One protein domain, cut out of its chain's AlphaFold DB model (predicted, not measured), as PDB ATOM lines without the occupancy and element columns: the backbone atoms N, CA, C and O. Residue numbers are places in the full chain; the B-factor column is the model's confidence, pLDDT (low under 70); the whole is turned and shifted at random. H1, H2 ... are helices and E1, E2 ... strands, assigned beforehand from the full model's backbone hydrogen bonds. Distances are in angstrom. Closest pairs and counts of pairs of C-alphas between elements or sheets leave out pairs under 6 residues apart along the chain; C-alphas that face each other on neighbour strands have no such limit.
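Overview. This is residues 3 to 48 of the 54 residues of an uncharacterized protein of Phytohabitans rumicis (UniProt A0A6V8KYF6). A two-stranded hairpin, E1 and E2, makes the body, with the short helix H1 packed near the hairpin's open end at the beginning of E1; from that same end residues 35 to 48 stick out as a free arm that ends in helix H2, turned across the long axis. The body and the arm lie one after the other, and the arm adds much of the length. The printed part has 46 residues with two named helices and two named strands, in the order H1, E1, E2, H2 along the chain, and the sheet has the order E1 - E2, antiparallel. The class is mixed, helices and strands. The whole is extended, with a radius of gyration of the C-alphas of 17.0 A and spans of 51 by 19 by 16 A.

Along the chain. Begin at C-alpha 3, at (25.083, 5.974, -24.606), where helix H1 starts; it takes in residues 3 to 8 and measures 8.5 A from first to last C-alpha. After residues 9 to 11, find C-alpha 12 at (17.477, 4.905, -25.471), the first of strand E1, which runs over residues 12 to 18 and covers 19.2 A. Residues 19 to 23 make the turn, and strand E2 takes residues 24 to 30, from Ala 24 to Val 30, over 20.0 A. Read on through residues 31 to 38, which hold no named element, to helix H2, residues 39 to 46, 10.4 A from first to last C-alpha. It ends at C-alpha 46, at (15.226, 24.812, -44.969), and two more residues, Lys 47 and Thr 48, are printed after it.

Arrangement. Look first at the sheet, where E1 and E2 form a hairpin joined by a tight link of 5 residues. The two strands are antiparallel neighbours, with 152 degrees between their N-to-C directions. At one end of the pairing the C-alphas of Ile 12 and Val 30 face each other at 4.3 A, and at the other end those of Leu 18 and Ala 24 face each other at 4.7 A. On the backbone, N of Val 13 and O of Glu 29 are within hydrogen-bond range at 2.9 A, and so are N of Met 25 and O of Glu 17 at 2.8 A. Next go back to H1, which touches E1: their closest C-alphas, those of Glu 7 and Val 13, are 5.7 A apart, and 4 pairs of C-alphas lie within 8 A. The link from H1 to E1 is tight, with 3 residues. H1 and E2 are near each other, with 5 pairs of C-alphas within 10 A. H2 is apart from H1 and from E1. In both H1 and H2 every O i to N i+4 pair is within hydrogen-bond range.

Size, cuts and confidence. The two C-alphas farthest apart are those of Asp 21, in the turn between E1 and E2, and Ala 39, the first residue of H2, at 51.3 A. The outline is a rod. Residues 35 to 48, of which 39 to 46 belong to H2, stand free; without them the body has 32 residues and spans 36 by 16 by 8 A. The link from E2 to H2, 8 residues, is short but not tight, and no link is long. The printed part has no cut from residue 3 to residue 48, and the C-alphas of Leu 3 and Thr 48 are 27.2 A apart. In the B-factor column you will find a mean pLDDT of the printed part of 93.2, and no printed residue is under 70.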
ATOM      1  N   LEU A   3      26.352   6.650 -24.919       91.56
ATOM      2  CA  LEU A   3      25.083   5.974 -24.606       91.56
ATOM      3  C   LEU A   3      24.461   6.414 -23.271       91.56
ATOM      4  O   LEU A   3      23.274   6.677 -23.225       91.56
ATOM      5  N   GLN A   4      25.255   6.620 -22.215       91.31
ATOM      6  CA  GLN A   4      24.738   7.124 -20.928       91.31
ATOM      7  C   GLN A   4      24.033   8.484 -21.041       91.31
ATOM      8  O   GLN A   4      23.093   8.742 -20.301       91.31
ATOM      9  N   LYS A   5      24.483   9.365 -21.947       94.44
ATOM     10  CA  LYS A   5      23.830  10.665 -22.163       94.44
ATOM     11  C   LYS A   5      22.516  10.506 -22.921       94.44
ATOM     12  O   LYS A   5      21.563  11.198 -22.603       94.44
ATOM     13  N   LEU A   6      22.476   9.596 -23.894       94.56
ATOM     14  CA  LEU A   6      21.253   9.261 -24.626       94.56
ATOM     15  C   LEU A   6      20.225   8.584 -23.710       94.56
ATOM     16  O   LEU A   6      19.052   8.926 -23.760       94.56
ATOM     17  N   GLU A   7      20.680   7.691 -22.829       94.06
ATOM     18  CA  GLU A   7      19.858   7.013 -21.820       94.06
ATOM     19  C   GLU A   7      19.305   8.029 -20.808       94.06
ATOM     20  O   GLU A   7      18.109   8.052 -20.542       94.06
ATOM     21  N   ALA A   8      20.136   8.962 -20.324       94.50
ATOM     22  CA  ALA A   8      19.691  10.052 -19.450       94.50
ATOM     23  C   ALA A   8      18.734  11.044 -20.140       94.50
ATOM     24  O   ALA A   8      17.892  11.641 -19.473       94.50
ATOM     25  N   ALA A   9      18.859  11.225 -21.458       93.88
ATOM     26  CA  ALA A   9      17.944  12.031 -22.266       93.88
ATOM     27  C   ALA A   9      16.653  11.281 -22.646       93.88
ATOM     28  O   ALA A   9      15.787  11.869 -23.287       93.88
ATOM     29  N   GLY A  10      16.525  10.002 -22.276       93.56
ATOM     30  CA  GLY A  10      15.356   9.181 -22.582       93.56
ATOM     31  C   GLY A  10      15.240   8.767 -24.049       93.56
ATOM     32  O   GLY A  10      14.157   8.366 -24.456       93.56
ATOM     33  N   LEU A  11      16.323   8.863 -24.829       95.19
ATOM     34  CA  LEU A  11      16.362   8.494 -26.255       95.19
ATOM     35  C   LEU A  11      16.680   7.012 -26.486       95.19
ATOM     36  O   LEU A  11      16.497   6.494 -27.586       95.19
ATOM     37  N   ILE A  12      17.215   6.343 -25.464       95.38
ATOM     38  CA  ILE A  12      17.477   4.905 -25.471       95.38
ATOM     39  C   ILE A  12      17.194   4.319 -24.088       95.38
ATOM     40  O   ILE A  12      17.290   5.020 -23.078       95.38
ATOM     41  N   VAL A  13      16.937   3.017 -24.035       96.12
ATOM     42  CA  VAL A  13      16.857   2.226 -22.801       96.12
ATOM     43  C   VAL A  13      17.918   1.132 -22.825       96.12
ATOM     44  O   VAL A  13      18.196   0.567 -23.879       96.12
ATOM     45  N   GLY A  14      18.549   0.862 -21.681       93.75
ATOM     46  CA  GLY A  14      19.536  -0.204 -21.543       93.75
ATOM     47  C   GLY A  14      19.023  -1.396 -20.732       93.75
ATOM     48  O   GLY A  14      18.598  -1.211 -19.592       93.75
ATOM     49  N   SER A  15      19.139  -2.613 -21.262       93.25
ATOM     50  CA  SER A  15      18.875  -3.882 -20.569       93.25
ATOM     51  C   SER A  15      20.180  -4.633 -20.291       93.25
ATOM     52  O   SER A  15      21.161  -4.510 -21.024       93.25
ATOM     53  N   LEU A  16      20.227  -5.400 -19.198       94.19
ATOM     54  CA  LEU A  16      21.283  -6.393 -18.988       94.19
ATOM     55  C   LEU A  16      20.781  -7.741 -19.486       94.19
ATOM     56  O   LEU A  16      19.761  -8.232 -19.007       94.19
ATOM     57  N   GLU A  17      21.524  -8.344 -20.402       91.81
ATOM     58  CA  GLU A  17      21.194  -9.635 -20.993       91.81
ATOM     59  C   GLU A  17      22.405 -10.560 -20.945       91.81
ATOM     60  O   GLU A  17      23.555 -10.113 -20.916       91.81
ATOM     61  N   LEU A  18      22.142 -11.864 -20.905       92.69
ATOM     62  CA  LEU A  18      23.186 -12.873 -20.983       92.69
ATOM     63  C   LEU A  18      23.390 -13.245 -22.454       92.69
ATOM     64  O   LEU A  18      22.441 -13.670 -23.111       92.69
ATOM     65  N   SER A  19      24.606 -13.112 -22.970       85.94
ATOM     66  CA  SER A  19      24.942 -13.623 -24.299       85.94
ATOM     67  C   SER A  19      25.017 -15.153 -24.300       85.94
ATOM     68  O   SER A  19      25.117 -15.793 -23.253       85.94
ATOM     69  N   GLU A  20      25.004 -15.753 -25.491       86.81
ATOM     70  CA  GLU A  20      25.072 -17.213 -25.675       86.81
ATOM     71  C   GLU A  20      26.323 -17.853 -25.043       86.81
ATOM     72  O   GLU A  20      26.306 -19.023 -24.671       86.81
ATOM     73  N   ASP A  21      27.397 -17.079 -24.869       90.12
ATOM     74  CA  ASP A  21      28.632 -17.491 -24.195       90.12
ATOM     75  C   ASP A  21      28.613 -17.275 -22.665       90.12
ATOM     76  O   ASP A  21      29.630 -17.466 -21.996       90.12
ATOM     77  N   GLY A  22      27.468 -16.882 -22.098       91.50
ATOM     78  CA  GLY A  22      27.256 -16.710 -20.662       91.50
ATOM     79  C   GLY A  22      27.738 -15.378 -20.086       91.50
ATOM     80  O   GLY A  22      27.739 -15.212 -18.863       91.50
ATOM     81  N   LYS A  23      28.157 -14.416 -20.918       92.50
ATOM     82  CA  LYS A  23      28.588 -13.097 -20.438       92.50
ATOM     83  C   LYS A  23      27.397 -12.173 -20.216       92.50
ATOM     84  O   LYS A  23      26.482 -12.104 -21.026       92.50
ATOM     85  N   ALA A  24      27.446 -11.406 -19.132       92.75
ATOM     86  CA  ALA A  24      26.519 -10.302 -18.931       92.75
ATOM     87  C   ALA A  24      26.915  -9.130 -19.838       92.75
ATOM     88  O   ALA A  24      28.011  -8.579 -19.716       92.75
ATOM     89  N   MET A  25      26.012  -8.748 -20.731       92.25
ATOM     90  CA  MET A  25      26.181  -7.676 -21.703       92.25
ATOM     91  C   MET A  25      25.076  -6.639 -21.505       92.25
ATOM     92  O   MET A  25      23.945  -6.980 -21.168       92.25
ATOM     93  N   LYS A  26      25.397  -5.357 -21.706       90.38
ATOM     94  CA  LYS A  26      24.388  -4.292 -21.699       90.38
ATOM     95  C   LYS A  26      23.922  -4.039 -23.133       90.38
ATOM     96  O   LYS A  26      24.712  -3.547 -23.942       90.38
ATOM     97  N   TYR A  27      22.673  -4.381 -23.428       92.75
ATOM     98  CA  TYR A  27      22.001  -4.086 -24.691       92.75
ATOM     99  C   TYR A  27      21.273  -2.751 -24.591       92.75
ATOM    100  O   TYR A  27      20.882  -2.334 -23.504       92.75
ATOM    101  N   PHE A  28      21.161  -2.046 -25.713       94.31
ATOM    102  CA  PHE A  28      20.492  -0.752 -25.776       94.31
ATOM    103  C   PHE A  28      19.531  -0.718 -26.950       94.31
ATOM    104  O   PHE A  28      19.909  -1.068 -28.068       94.31
ATOM    105  N   GLU A  29      18.331  -0.219 -26.698       95.12
ATOM    106  CA  GLU A  29      17.283  -0.050 -27.695       95.12
ATOM    107  C   GLU A  29      16.862   1.414 -27.764       95.12
ATOM    108  O   GLU A  29      16.924   2.139 -26.769       95.12
ATOM    109  N   VAL A  30      16.461   1.860 -28.953       96.19
ATOM    110  CA  VAL A  30      15.938   3.213 -29.165       96.19
ATOM    111  C   VAL A  30      14.517   3.282 -28.625       96.19
ATOM    112  O   VAL A  30      13.720   2.375 -28.852       96.19
ATOM    113  N   THR A  31      14.208   4.355 -27.909       96.06
ATOM    114  CA  THR A  31      12.853   4.636 -27.431       96.06
ATOM    115  C   THR A  31      12.078   5.449 -28.459       96.06
ATOM    116  O   THR A  31      12.661   6.082 -29.342       96.06
ATOM    117  N   ASP A  32      10.755   5.473 -28.329       95.31
ATOM    118  CA  ASP A  32       9.940   6.399 -29.108       95.31
ATOM    119  C   ASP A  32      10.293   7.844 -28.731       95.31
ATOM    120  O   ASP A  32      10.231   8.237 -27.563       95.31
ATOM    121  N   PHE A  33      10.651   8.645 -29.733       92.50
ATOM    122  CA  PHE A  33      10.845  10.081 -29.597       92.50
ATOM    123  C   PHE A  33      10.316  10.798 -30.837       92.50
ATOM    124  O   PHE A  33      10.333  10.264 -31.948       92.50
ATOM    125  N   ASP A  34       9.873  12.035 -30.650       91.94
ATOM    126  CA  ASP A  34       9.414  12.900 -31.725       91.94
ATOM    127  C   ASP A  34      10.282  14.156 -31.852       91.94
ATOM    128  O   ASP A  34      10.953  14.600 -30.918       91.94
ATOM    129  N   VAL A  35      10.286  14.726 -33.057       88.50
ATOM    130  CA  VAL A  35      10.864  16.045 -33.305       88.50
ATOM    131  C   VAL A  35       9.727  17.048 -33.338       88.50
ATOM    132  O   VAL A  35       8.922  17.064 -34.272       88.50
ATOM    133  N   HIS A  36       9.691  17.930 -32.346       90.62
ATOM    134  CA  HIS A  36       8.703  18.995 -32.318       90.62
ATOM    135  C   HIS A  36       9.003  20.052 -33.390       90.62
ATOM    136  O   HIS A  36       9.953  20.835 -33.286       90.62
ATOM    137  N   LEU A  37       8.180  20.083 -34.437       92.44
ATOM    138  CA  LEU A  37       8.321  21.044 -35.524       92.44
ATOM    139  C   LEU A  37       7.754  22.405 -35.124       92.44
ATOM    140  O   LEU A  37       6.572  22.556 -34.828       92.44
ATOM    141  N   THR A  38       8.604  23.424 -35.200       95.25
ATOM    142  CA  THR A  38       8.218  24.831 -35.069       95.25
ATOM    143  C   THR A  38       8.561  25.576 -36.352       95.25
ATOM    144  O   THR A  38       9.432  25.147 -37.111       95.25
ATOM    145  N   ALA A  39       7.926  26.726 -36.588       96.19
ATOM    146  CA  ALA A  39       8.261  27.571 -37.735       96.19
ATOM    147  C   ALA A  39       9.757  27.947 -37.760       96.19
ATOM    148  O   ALA A  39      10.373  27.943 -38.822       96.19
ATOM    149  N   ALA A  40      10.354  28.203 -36.590       96.25
ATOM    150  CA  ALA A  40      11.781  28.486 -36.464       96.25
ATOM    151  C   ALA A  40      12.647  27.266 -36.819       96.25
ATOM    152  O   ALA A  40      13.570  27.390 -37.620       96.25
ATOM    153  N   ALA A  41      12.324  26.081 -36.286       94.75
ATOM    154  CA  ALA A  41      13.061  24.853 -36.597       94.75
ATOM    155  C   ALA A  41      12.978  24.495 -38.092       94.75
ATOM    156  O   ALA A  41      13.977  24.101 -38.691       94.75
ATOM    157  N   LEU A  42      11.812  24.697 -38.715       93.94
ATOM    158  CA  LEU A  42      11.626  24.519 -40.157       93.94
ATOM    159  C   LEU A  42      12.439  25.527 -40.974       93.94
ATOM    160  O   LEU A  42      13.071  25.141 -41.953       93.94
ATOM    161  N   ALA A  43      12.448  26.802 -40.576       95.75
ATOM    162  CA  ALA A  43      13.227  27.832 -41.257       95.75
ATOM    163  C   ALA A  43      14.737  27.545 -41.209       95.75
ATOM    164  O   ALA A  43      15.430  27.777 -42.198       95.75
ATOM    165  N   GLU A  44      15.246  27.007 -40.096       94.50
ATOM    166  CA  GLU A  44      16.640  26.559 -39.999       94.50
ATOM    167  C   GLU A  44      16.911  25.333 -40.877       94.50
ATOM    168  O   GLU A  44      17.865  25.343 -41.655       94.50
ATOM    169  N   ALA A  45      16.054  24.310 -40.824       92.69
ATOM    170  CA  ALA A  45      16.199  23.113 -41.652       92.69
ATOM    171  C   ALA A  45      16.149  23.435 -43.157       92.69
ATOM    172  O   ALA A  45      16.898  22.869 -43.948       92.69
ATOM    173  N   ALA A  46      15.326  24.402 -43.571       93.69
ATOM    174  CA  ALA A  46      15.226  24.812 -44.969       93.69
ATOM    175  C   ALA A  46      16.559  25.327 -45.544       93.69
ATOM    176  O   ALA A  46      16.802  25.185 -46.741       93.69
ATOM    177  N   LYS A  47      17.453  25.876 -44.708       94.94
ATOM    178  CA  LYS A  47      18.778  26.353 -45.143       94.94
ATOM    179  C   LYS A  47      19.701  25.219 -45.584       94.94
ATOM    180  O   LYS A  47      20.640  25.472 -46.332       94.94
ATOM    181  N   THR A  48      19.463  23.991 -45.121       92.25
ATOM    182  CA  THR A  48      20.298  22.831 -45.460       92.25
ATOM    183  C   THR A  48      19.850  22.137 -46.743       92.25
ATOM    184  O   THR A  48      20.512  21.202 -47.188       92.25
TER     185      THR A  48